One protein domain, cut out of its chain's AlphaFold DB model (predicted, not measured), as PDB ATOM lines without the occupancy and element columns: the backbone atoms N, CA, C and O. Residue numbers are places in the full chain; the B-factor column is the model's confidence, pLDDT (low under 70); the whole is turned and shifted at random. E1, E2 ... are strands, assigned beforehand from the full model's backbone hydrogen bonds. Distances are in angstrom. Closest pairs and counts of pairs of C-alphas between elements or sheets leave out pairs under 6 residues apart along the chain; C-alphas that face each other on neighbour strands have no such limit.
ATOM      1  N   THR A 247     192.976 233.892 284.770       89.12
ATOM      2  CA  THR A 247     194.367 233.610 285.122       89.12
ATOM      3  C   THR A 247     194.428 232.946 286.497       89.12
ATOM      4  O   THR A 247     193.972 233.497 287.501       89.12
ATOM      5  N   LEU A 248     195.020 231.761 286.531       89.50
ATOM      6  CA  LEU A 248     195.256 230.937 287.704       89.50
ATOM      7  C   LEU A 248     196.744 230.963 288.060       89.50
ATOM      8  O   LEU A 248     197.613 231.048 287.189       89.50
ATOM      9  N   TYR A 249     197.036 230.870 289.352       90.38
ATOM     10  CA  TYR A 249     198.397 230.859 289.883       90.38
ATOM     11  C   TYR A 249     198.619 229.589 290.695       90.38
ATOM     12  O   TYR A 249     197.666 229.130 291.324       90.38
ATOM     13  N   PRO A 250     199.847 229.045 290.718       91.12
ATOM     14  CA  PRO A 250     200.130 227.865 291.512       91.12
ATOM     15  C   PRO A 250     199.933 228.175 293.000       91.12
ATOM     16  O   PRO A 250     200.332 229.234 293.494       91.12
ATOM     17  N   ASP A 251     199.346 227.226 293.725       87.81
ATOM     18  CA  ASP A 251     199.178 227.294 295.182       87.81
ATOM     19  C   ASP A 251     200.511 227.066 295.929       87.81
ATOM     20  O   ASP A 251     200.594 227.230 297.148       87.81
ATOM     21  N   SER A 252     201.565 226.688 295.200       85.50
ATOM     22  CA  SER A 252     202.912 226.432 295.711       85.50
ATOM     23  C   SER A 252     203.971 227.209 294.922       85.50
ATOM     24  O   SER A 252     203.688 227.756 293.861       85.50
ATOM     25  N   GLU A 253     205.210 227.239 295.418       82.38
ATOM     26  CA  GLU A 253     206.349 227.794 294.662       82.38
ATOM     27  C   GLU A 253     206.808 226.881 293.509       82.38
ATOM     28  O   GLU A 253     207.600 227.302 292.670       82.38
ATOM     29  N   ALA A 254     206.314 225.640 293.457       78.81
ATOM     30  CA  ALA A 254     206.528 224.732 292.341       78.81
ATOM     31  C   ALA A 254     205.468 224.957 291.251       78.81
ATOM     32  O   ALA A 254     204.303 225.222 291.560       78.81
ATOM     33  N   GLY A 255     205.863 224.792 289.984       79.38
ATOM     34  CA  GLY A 255     204.967 224.832 288.824       79.38
ATOM     35  C   GLY A 255     205.216 226.005 287.875       79.38
ATOM     36  O   GLY A 255     206.241 226.685 287.938       79.38
ATOM     37  N   PHE A 256     204.272 226.224 286.962       82.06
ATOM     38  CA  PHE A 256     204.288 227.327 286.009       82.06
ATOM     39  C   PHE A 256     203.932 228.646 286.694       82.06
ATOM     40  O   PHE A 256     203.154 228.679 287.644       82.06
ATOM     41  N   ALA A 257     204.451 229.760 286.175       83.38
ATOM     42  CA  ALA A 257     204.189 231.085 286.743       83.38
ATOM     43  C   ALA A 257     202.685 231.424 286.791       83.38
ATOM     44  O   ALA A 257     202.208 232.036 287.750       83.38
ATOM     45  N   SER A 258     201.948 231.018 285.757       86.25
ATOM     46  CA  SER A 258     200.497 231.130 285.666       86.25
ATOM     47  C   SER A 258     199.946 230.169 284.620       86.25
ATOM     48  O   SER A 258     200.652 229.790 283.681       86.25
ATOM     49  N   VAL A 259     198.664 229.852 284.756       84.88
ATOM     50  CA  VAL A 259     197.877 229.098 283.777       84.88
ATOM     51  C   VAL A 259     196.641 229.919 283.446       84.88
ATOM     52  O   VAL A 259     196.010 230.467 284.341       84.88
ATOM     53  N   GLU A 260     196.279 230.028 282.180       85.81
ATOM     54  CA  GLU A 260     195.023 230.647 281.769       85.81
ATOM     55  C   GLU A 260     193.987 229.556 281.533       85.81
ATOM     56  O   GLU A 260     194.245 228.622 280.787       85.81
ATOM     57  N   LEU A 261     192.821 229.669 282.160       83.94
ATOM     58  CA  LEU A 261     191.681 228.787 281.942       83.94
ATOM     59  C   LEU A 261     190.639 229.530 281.102       83.94
ATOM     60  O   LEU A 261     190.237 230.642 281.455       83.94
ATOM     61  N   SER A 262     190.196 228.931 280.001       80.94
ATOM     62  CA  SER A 262     189.155 229.466 279.122       80.94
ATOM     63  C   SER A 262     188.080 228.412 278.860       80.94
ATOM     64  O   SER A 262     188.323 227.221 279.044       80.94
ATOM     65  N   PRO A 263     186.890 228.801 278.372       73.69
ATOM     66  CA  PRO A 263     185.882 227.834 277.964       73.69
ATOM     67  C   PRO A 263     186.360 226.854 276.888       73.69
ATOM     68  O   PRO A 263     185.744 225.812 276.739       73.69
ATOM     69  N   ILE A 264     187.411 227.188 276.131       70.94
ATOM     70  CA  ILE A 264     187.908 226.418 274.980       70.94
ATOM     71  C   ILE A 264     189.165 225.606 275.355       70.94
ATOM     72  O   ILE A 264     189.651 224.796 274.570       70.94
ATOM     73  N   GLY A 265     189.748 225.817 276.536       75.81
ATOM     74  CA  GLY A 265     191.066 225.262 276.813       75.81
ATOM     75  C   GLY A 265     191.697 225.749 278.099       75.81
ATOM     76  O   GLY A 265     191.122 226.510 278.875       75.81
ATOM     77  N   PHE A 266     192.943 225.341 278.288       78.69
ATOM     78  CA  PHE A 266     193.841 226.002 279.213       78.69
ATOM     79  C   PHE A 266     195.195 226.248 278.546       78.69
ATOM     80  O   PHE A 266     195.583 225.594 277.577       78.69
ATOM     81  N   TYR A 267     195.923 227.230 279.056       78.75
ATOM     82  CA  TYR A 267     197.154 227.712 278.445       78.75
ATOM     83  C   TYR A 267     198.214 227.886 279.509       78.75
ATOM     84  O   TYR A 267     197.974 228.528 280.531       78.75
ATOM     85  N   TYR A 268     199.399 227.340 279.269       75.88
ATOM     86  CA  TYR A 268     200.528 227.519 280.166       75.88
ATOM     87  C   TYR A 268     201.826 227.650 279.373       75.88
ATOM     88  O   TYR A 268     201.995 227.117 278.275       75.88
ATOM     89  N   LYS A 269     202.762 228.416 279.925       70.94
ATOM     90  CA  LYS A 269     204.084 228.604 279.328       70.94
ATOM     91  C   LYS A 269     205.047 227.587 279.924       70.94
ATOM     92  O   LYS A 269     205.279 227.610 281.132       70.94
ATOM     93  N   ALA A 270     205.602 226.715 279.085       65.94
ATOM     94  CA  ALA A 270     206.517 225.668 279.520       65.94
ATOM     95  C   ALA A 270     207.481 225.244 278.410       65.94
ATOM     96  O   ALA A 270     207.124 225.222 277.234       65.94
ATOM     97  N   ALA A 271     208.697 224.864 278.808       58.62
ATOM     98  CA  ALA A 271     209.676 224.262 277.904       58.62
ATOM     99  C   ALA A 271     209.309 222.816 277.521       58.62
ATOM    100  O   ALA A 271     209.667 222.364 276.435       58.62
ATOM    101  N   GLU A 272     208.588 222.115 278.397       62.97
ATOM    102  CA  GLU A 272     208.158 220.725 278.239       62.97
ATOM    103  C   GLU A 272     206.649 220.601 278.499       62.97
ATOM    104  O   GLU A 272     206.036 221.481 279.106       62.97
ATOM    105  N   TYR A 273     206.039 219.528 277.992       65.88
ATOM    106  CA  TYR A 273     204.619 219.247 278.200       65.88
ATOM    107  C   TYR A 273     204.376 218.669 279.592       65.88
ATOM    108  O   TYR A 273     205.155 217.841 280.049       65.88
ATOM    109  N   ALA A 274     203.269 219.066 280.215       71.69
ATOM    110  CA  ALA A 274     202.764 218.396 281.404       71.69
ATOM    111  C   ALA A 274     202.303 216.969 281.077       71.69
ATOM    112  O   ALA A 274     201.735 216.726 280.004       71.69
ATOM    113  N   GLU A 275     202.528 216.042 282.006       73.94
ATOM    114  CA  GLU A 275     202.135 214.638 281.856       73.94
ATOM    115  C   GLU A 275     200.708 214.400 282.359       73.94
ATOM    116  O   GLU A 275     199.963 213.618 281.765       73.94
ATOM    117  N   GLU A 276     200.310 215.096 283.427       77.94
ATOM    118  CA  GLU A 276     199.010 214.936 284.069       77.94
ATOM    119  C   GLU A 276     198.309 216.287 284.219       77.94
ATOM    120  O   GLU A 276     198.819 217.208 284.856       77.94
ATOM    121  N   VAL A 277     197.100 216.404 283.666       79.00
ATOM    122  CA  VAL A 277     196.275 217.605 283.813       79.00
ATOM    123  C   VAL A 277     194.849 217.227 284.174       79.00
ATOM    124  O   VAL A 277     194.240 216.388 283.517       79.00
ATOM    125  N   ARG A 278     194.307 217.874 285.209       83.56
ATOM    126  CA  ARG A 278     192.963 217.623 285.739       83.56
ATOM    127  C   ARG A 278     192.236 218.921 286.028       83.56
ATOM    128  O   ARG A 278     192.822 219.847 286.584       83.56
ATOM    129  N   LEU A 279     190.940 218.975 285.743       83.94
ATOM    130  CA  LEU A 279     190.110 220.096 286.188       83.94
ATOM    131  C   LEU A 279     189.668 219.894 287.641       83.94
ATOM    132  O   LEU A 279     189.382 218.773 288.063       83.94
ATOM    133  N   ILE A 280     189.598 220.983 288.412       86.19
ATOM    134  CA  ILE A 280     189.143 220.970 289.809       86.19
ATOM    135  C   ILE A 280     187.746 221.589 289.863       86.19
ATOM    136  O   ILE A 280     187.592 222.798 289.687       86.19
ATOM    137  N   LYS A 281     186.721 220.780 290.137       85.19
ATOM    138  CA  LYS A 281     185.332 221.250 290.272       85.19
ATOM    139  C   LYS A 281     185.113 222.075 291.542       85.19
ATOM    140  O   LYS A 281     185.843 221.946 292.523       85.19
ATOM    141  N   ASN A 282     184.024 222.838 291.578       82.88
ATOM    142  CA  ASN A 282     183.549 223.598 292.746       82.88
ATOM    143  C   ASN A 282     183.320 222.801 294.024       82.88
ATOM    144  O   ASN A 282     183.415 223.341 295.124       82.88
ATOM    145  N   ASN A 283     183.025 221.517 293.898       82.94
ATOM    146  CA  ASN A 283     182.897 220.605 295.030       82.94
ATOM    147  C   ASN A 283     184.252 220.004 295.474       82.94
ATOM    148  O   ASN A 283     184.267 219.158 296.365       82.94
ATOM    149  N   GLY A 284     185.365 220.408 294.851       82.62
ATOM    150  CA  GLY A 284     186.720 219.931 295.125       82.62
ATOM    151  C   GLY A 284     187.092 218.605 294.454       82.62
ATOM    152  O   GLY A 284     188.192 218.110 294.691       82.62
ATOM    153  N   THR A 285     186.214 218.005 293.643       85.81
ATOM    154  CA  THR A 285     186.539 216.755 292.939       85.81
ATOM    155  C   THR A 285     187.363 217.021 291.686       85.81
ATOM    156  O   THR A 285     187.109 217.999 290.980       85.81
ATOM    157  N   LEU A 286     188.300 216.121 291.396       83.75
ATOM    158  CA  LEU A 286     189.078 216.137 290.163       83.75
ATOM    159  C   LEU A 286     188.295 215.483 289.022       83.75
ATOM    160  O   LEU A 286     187.564 214.515 289.238       83.75
ATOM    161  N   GLU A 287     188.464 216.019 287.821       77.88
ATOM    162  CA  GLU A 287     187.912 215.475 286.584       77.88
ATOM    163  C   GLU A 287     189.037 215.160 285.600       77.88
ATOM    164  O   GLU A 287     189.804 216.049 285.218       77.88
ATOM    165  N   ASP A 288     189.123 213.880 285.233       61.28
ATOM    166  CA  ASP A 288     190.237 213.302 284.473       61.28
ATOM    167  C   ASP A 288     190.044 213.354 282.942       61.28
ATOM    168  O   ASP A 288     191.022 213.177 282.224       61.28
ATOM    169  N   ASP A 289     188.824 213.574 282.419       56.62
ATOM    170  CA  ASP A 289     188.505 213.172 281.029       56.62
ATOM    171  C   ASP A 289     187.672 214.168 280.191       56.62
ATOM    172  O   ASP A 289     187.198 213.838 279.101       56.62
ATOM    173  N   ASP A 290     187.478 215.409 280.647       53.09
ATOM    174  CA  ASP A 290     186.518 216.309 279.983       53.09
ATOM    175  C   ASP A 290     187.101 217.259 278.934       53.09
ATOM    176  O   ASP A 290     186.351 217.837 278.150       53.09
ATOM    177  N   MET A 291     188.423 217.368 278.823       53.44
ATOM    178  CA  MET A 291     189.062 218.294 277.882       53.44
ATOM    179  C   MET A 291     189.758 217.582 276.734       53.44
ATOM    180  O   MET A 291     190.839 218.014 276.349       53.44
ATOM    181  N   GLY A 292     189.115 216.541 276.166       43.19
ATOM    182  CA  GLY A 292     189.424 215.893 274.875       43.19
ATOM    183  C   GLY A 292     190.795 216.255 274.295       43.19
ATOM    184  O   GLY A 292     190.904 217.033 273.346       43.19
ATOM    185  N   TYR A 293     191.838 215.756 274.940       44.28
ATOM    186  CA  TYR A 293     193.218 216.167 274.739       44.28
ATOM    187  C   TYR A 293     193.653 215.844 273.302       44.28
ATOM    188  O   TYR A 293     193.905 214.680 273.001       44.28
ATOM    189  N   PHE A 294     193.692 216.824 272.385       45.78
ATOM    190  CA  PHE A 294     193.917 216.494 270.963       45.78
ATOM    191  C   PHE A 294     194.977 217.292 270.215       45.78
ATOM    192  O   PHE A 294     195.380 216.853 269.138       45.78
ATOM    193  N   SER A 295     195.526 218.376 270.758       44.44
ATOM    194  CA  SER A 295     196.760 218.925 270.187       44.44
ATOM    195  C   SER A 295     197.438 219.898 271.124       44.44
ATOM    196  O   SER A 295     196.775 220.773 271.680       44.44
ATOM    197  N   SER A 296     198.762 219.806 271.196       50.31
ATOM    198  CA  SER A 296     199.569 220.925 271.631       50.31
ATOM    199  C   SER A 296     199.883 221.852 270.460       50.31
ATOM    200  O   SER A 296     200.373 221.410 269.418       50.31
ATOM    201  N   MET A 297     199.618 223.148 270.611       52.81
ATOM    202  CA  MET A 297     200.120 224.158 269.679       52.81
ATOM    203  C   MET A 297     201.224 224.943 270.384       52.81
ATOM    204  O   MET A 297     200.988 225.606 271.387       52.81
ATOM    205  N   GLY A 298     202.456 224.812 269.894       55.75
ATOM    206  CA  GLY A 298     203.575 225.615 270.370       55.75
ATOM    207  C   GLY A 298     203.563 226.961 269.658       55.75
ATOM    208  O   GLY A 298     203.901 227.011 268.474       55.75
ATOM    209  N   GLN A 299     203.196 228.041 270.346       55.69
ATOM    210  CA  GLN A 299     203.351 229.392 269.805       55.69
ATOM    211  C   GLN A 299     204.606 230.021 270.407       55.69
ATOM    212  O   GLN A 299     204.763 230.077 271.628       55.69
ATOM    213  N   LYS A 300     205.534 230.452 269.548       53.72
ATOM    214  CA  LYS A 300     206.694 231.229 269.989       53.72
ATOM    215  C   LYS A 300     206.272 232.684 270.118       53.72
ATOM    216  O   LYS A 300     205.960 233.307 269.111       53.72
ATOM    217  N   ASP A 301     206.304 233.212 271.331       50.84
ATOM    218  CA  ASP A 301     206.136 234.641 271.596       50.84
ATOM    219  C   ASP A 301     207.441 235.172 272.197       50.84
ATOM    220  O   ASP A 301     207.909 234.674 273.219       50.84
ATOM    221  N   ASN A 302     208.088 236.127 271.523       49.09
ATOM    222  CA  ASN A 302     209.339 236.761 271.968       49.09
ATOM    223  C   ASN A 302     210.481 235.798 272.382       49.09
ATOM    224  O   ASN A 302     211.343 236.153 273.183       49.09
ATOM    225  N   GLY A 303     210.524 234.585 271.817       51.66
ATOM    226  CA  GLY A 303     211.537 233.563 272.123       51.66
ATOM    227  C   GLY A 303     211.137 232.554 273.206       51.66
ATOM    228  O   GLY A 303     211.834 231.552 273.367       51.66
ATOM    229  N   GLU A 304     210.004 232.754 273.883       51.41
ATOM    230  CA  GLU A 304     209.402 231.782 274.799       51.41
ATOM    231  C   GLU A 304     208.446 230.852 274.042       51.41
ATOM    232  O   GLU A 304     207.681 231.288 273.181       51.41
ATOM    233  N   VAL A 305     208.484 229.554 274.358       57.88
ATOM    234  CA  VAL A 305     207.525 228.574 273.830       57.88
ATOM    235  C   VAL A 305     206.314 228.551 274.757       57.88
ATOM    236  O   VAL A 305     206.423 228.192 275.929       57.88
ATOM    237  N   THR A 306     205.157 228.945 274.233       59.84
ATOM    238  CA  THR A 306     203.869 228.766 274.909       59.84
ATOM    239  C   THR A 306     203.272 227.449 274.438       59.84
ATOM    240  O   THR A 306     203.042 227.276 273.240       59.84
ATOM    241  N   SER A 307     203.050 226.523 275.372       60.53
ATOM    242  CA  SER A 307     202.418 225.234 275.099       60.53
ATOM    243  C   SER A 307     200.918 225.375 275.323       60.53
ATOM    244  O   SER A 307     200.433 225.470 276.447       60.53
ATOM    245  N   ILE A 308     200.169 225.418 274.227       58.38
ATOM    246  CA  ILE A 308     198.708 225.484 274.246       58.38
ATOM    247  C   ILE A 308     198.182 224.060 274.381       58.38
ATOM    248  O   ILE A 308     198.524 223.244 273.532       58.38
ATOM    249  N   VAL A 309     197.367 223.748 275.393       59.81
ATOM    250  CA  VAL A 309     196.848 222.387 275.613       59.81
ATOM    251  C   VAL A 309     195.339 222.433 275.865       59.81
ATOM    252  O   VAL A 309     194.874 222.990 276.852       59.81
ATOM    253  N   GLY A 310     194.548 221.830 274.975       50.34
ATOM    254  CA  GLY A 310     193.089 221.807 275.123       50.34
ATOM    255  C   GLY A 310     192.361 220.934 274.101       50.34
ATOM    256  O   GLY A 310     192.966 220.421 273.152       50.34
ATOM    257  N   SER A 311     191.048 220.780 274.309       50.19
ATOM    258  CA  SER A 311     190.116 220.228 273.324       50.19
ATOM    259  C   SER A 311     189.205 221.292 272.789       50.19
ATOM    260  O   SER A 311     188.639 222.073 273.540       50.19
ATOM    261  N   PHE A 312     188.933 221.185 271.502       50.50
ATOM    262  CA  PHE A 312     187.977 222.038 270.815       50.50
ATOM    263  C   PHE A 312     186.601 221.382 270.691       50.50
ATOM    264  O   PHE A 312     185.676 222.000 270.179       50.50
ATOM    265  N   THR A 313     186.455 220.132 271.140       48.53
ATOM    266  CA  THR A 313     185.161 219.446 271.067       48.53
ATOM    267  C   THR A 313     184.245 219.885 272.209       48.53
ATOM    268  O   THR A 313     183.063 220.098 271.983       48.53
ATOM    269  N   ARG A 314     184.769 220.149 273.414       56.22
ATOM    270  CA  ARG A 314     183.956 220.473 274.600       56.22
ATOM    271  C   ARG A 314     184.238 221.873 275.134       56.22
ATOM    272  O   ARG A 314     185.394 222.250 275.268       56.22
ATOM    273  N   LEU A 315     183.176 222.620 275.451       61.91
ATOM    274  CA  LEU A 315     183.292 223.888 276.174       61.91
ATOM    275  C   LEU A 315     183.108 223.663 277.677       61.91
ATOM    276  O   LEU A 315     182.136 223.022 278.078       61.91
ATOM    277  N   ILE A 316     183.969 224.253 278.505       69.75
ATOM    278  CA  ILE A 316     183.838 224.206 279.973       69.75
ATOM    279  C   ILE A 316     183.089 225.427 280.496       69.75
ATOM    280  O   ILE A 316     183.397 226.548 280.096       69.75
ATOM    281  N   ASP A 317     182.111 225.256 281.389       73.25
ATOM    282  CA  ASP A 317     181.595 226.388 282.166       73.25
ATOM    283  C   ASP A 317     182.591 226.722 283.270       73.25
ATOM    284  O   ASP A 317     182.720 225.989 284.245       73.25
ATOM    285  N   LEU A 318     183.273 227.856 283.134       74.75
ATOM    286  CA  LEU A 318     184.241 228.325 284.121       74.75
ATOM    287  C   LEU A 318     183.650 228.454 285.532       74.75
ATOM    288  O   LEU A 318     184.399 228.369 286.498       74.75
ATOM    289  N   ASN A 319     182.333 228.643 285.669       78.25
ATOM    290  CA  ASN A 319     181.700 228.714 286.982       78.25
ATOM    291  C   ASN A 319     181.610 227.366 287.684       78.25
ATOM    292  O   ASN A 319     181.387 227.386 288.885       78.25
ATOM    293  N   ASP A 320     181.755 226.234 286.995       77.31
ATOM    294  CA  ASP A 320     181.698 224.899 287.603       77.31
ATOM    295  C   ASP A 320     183.040 224.464 288.207       77.31
ATOM    296  O   ASP A 320     183.099 223.488 288.965       77.31
ATOM    297  N   TYR A 321     184.110 225.206 287.914       80.94
ATOM    298  CA  TYR A 321     185.478 224.870 288.283       80.94
ATOM    299  C   TYR A 321     186.108 225.942 289.176       80.94
ATOM    300  O   TYR A 321     185.949 227.142 288.968       80.94
ATOM    301  N   LEU A 322     186.893 225.491 290.155       84.69
ATOM    302  CA  LEU A 322     187.695 226.358 291.031       84.69
ATOM    303  C   LEU A 322     189.113 226.553 290.508       84.69
ATOM    304  O   LEU A 322     189.828 227.436 290.989       84.69
ATOM    305  N   GLY A 323     189.538 225.708 289.569       88.56
ATOM    306  CA  GLY A 323     190.891 225.731 289.052       88.56
ATOM    307  C   GLY A 323     191.259 224.481 288.269       88.56
ATOM    308  O   GLY A 323     190.404 223.735 287.787       88.56
ATOM    309  N   ILE A 324     192.563 224.265 288.166       87.31
ATOM    310  CA  ILE A 324     193.179 223.159 287.438       87.31
ATOM    311  C   ILE A 324     194.329 222.597 288.273       87.31
ATOM    312  O   ILE A 324     194.961 223.325 289.037       87.31
ATOM    313  N   GLN A 325     194.594 221.307 288.142       88.06
ATOM    314  CA  GLN A 325     195.778 220.655 288.675       88.06
ATOM    315  C   GLN A 325     196.655 220.216 287.505       88.06
ATOM    316  O   GLN A 325     196.158 219.583 286.576       88.06
ATOM    317  N   ILE A 326     197.943 220.544 287.561       85.38
ATOM    318  CA  ILE A 326     198.932 220.121 286.568       85.38
ATOM    319  C   ILE A 326     200.104 219.468 287.295       85.38
ATOM    320  O   ILE A 326     200.681 220.090 288.185       85.38
ATOM    321  N   ASP A 327     200.412 218.218 286.949       85.31
ATOM    322  CA  ASP A 327     201.458 217.391 287.564       85.31
ATOM    323  C   ASP A 327     201.391 217.414 289.108       85.31
ATOM    324  O   ASP A 327     202.380 217.604 289.817       85.31
ATOM    325  N   GLY A 328     200.171 217.291 289.645       86.31
ATOM    326  CA  GLY A 328     199.891 217.324 291.086       86.31
ATOM    327  C   GLY A 328     199.894 218.715 291.740       86.31
ATOM    328  O   GLY A 328     199.576 218.824 292.926       86.31
ATOM    329  N   ILE A 329     200.201 219.784 291.000       88.94
ATOM    330  CA  ILE A 329     200.212 221.167 291.500       88.94
ATOM    331  C   ILE A 329     198.871 221.829 291.200       88.94
ATOM    332  O   ILE A 329     198.452 221.901 290.047       88.94
ATOM    333  N   ASN A 330     198.207 222.348 292.231       90.94
ATOM    334  CA  ASN A 330     196.948 223.074 292.082       90.94
ATOM    335  C   ASN A 330     197.193 224.521 291.646       90.94
ATOM    336  O   ASN A 330     198.095 225.185 292.158       90.94
ATOM    337  N   TYR A 331     196.337 225.013 290.754       89.56
ATOM    338  CA  TYR A 331     196.305 226.393 290.300       89.56
ATOM    339  C   TYR A 331     194.919 226.974 290.546       89.56
ATOM    340  O   TYR A 331     193.920 226.460 290.035       89.56
ATOM    341  N   THR A 332     194.862 228.072 291.295       89.88
ATOM    342  CA  THR A 332     193.609 228.735 291.667       89.88
ATOM    343  C   THR A 332     193.633 230.218 291.308       89.88
ATOM    344  O   THR A 332     194.690 230.842 291.148       89.88
ATOM    345  N   ALA A 333     192.450 230.815 291.147       87.25
ATOM    346  CA  ALA A 333     192.344 232.258 290.996       87.25
ATOM    347  C   ALA A 333     192.747 232.911 292.326       87.25
ATOM    348  O   ALA A 333     192.110 232.685 293.360       87.25
TER     349      ALA A 333
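This is residues 247 to 333 of the 338 residues of an uncharacterized protein of Aminipila sp. CBA3637 (UniProt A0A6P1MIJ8). One antiparallel sheet of eight strands is folded back on itself like a clasp, with E1 as the hinge between a leaf of E4, E7 and E8 and a leaf of E2, E3, E6 and E5. The leaves are only partly face to face, and E5 and E6 lie farthest from the mean of the C-alphas. The printed part has 87 residues with eight named strands, E1 to E8 along the chain, and no named helix; the sheet's order is E4 E7 E8 E1 E2 E3 E6 E5. The class is all strand, though only 42 residues are in named elements, under half. The whole is compact, with a radius of gyration of the C-alphas of 12.2 A and spans of 39 by 32 by 20 A.

E1, residues 247 to 250, begins at C-alpha 247 (194.367, 233.610, 285.122). E2 is residues 259 to 262, E3 265 to 269 and E4 277 to 281. E5, residues 295 to 301, is 18.4 A long, and E6, residues 304 to 310, 19.1 A. E7, residues 321 to 326, is 14.4 A long; E8, residues 329 to 332, ends at C-alpha 332 (193.609, 228.735, 291.667).

E1 pairs in a staggered way, by 247 to 248 with E2, N 248 to O 259 at 2.7 A, and by 249 to 250 with E8, N 249 to O 332 at 3.0 A. E2 and E3 form a hairpin, N 260 to O 267 at 2.8 A; E1, E2 and E3 are a meander, each strand the antiparallel neighbour of the one before. E6 pairs with E3, N 307 to O 268 at 3.1 A, and forms a hairpin with edge strand E5, N 304 to O 301 at 2.9 A. E7 forms a hairpin with E8, N 331 to O 324 at 2.8 A, and pairs with edge strand E4, N 278 to O 325 at 2.9 A. Across the folded sheet, the closest C-alphas of E2 and E8, Val 259 and Tyr 331, are 7.2 A apart.

The C-alphas farthest apart, of Asn 283 and Gly 303, are 38.9 A apart. The printed part has no cut; the link from E4 to E5, 13 residues, is long. The mean pLDDT of the printed part is 72.1, with residues 270 to 273 and 288 to 316 under 70.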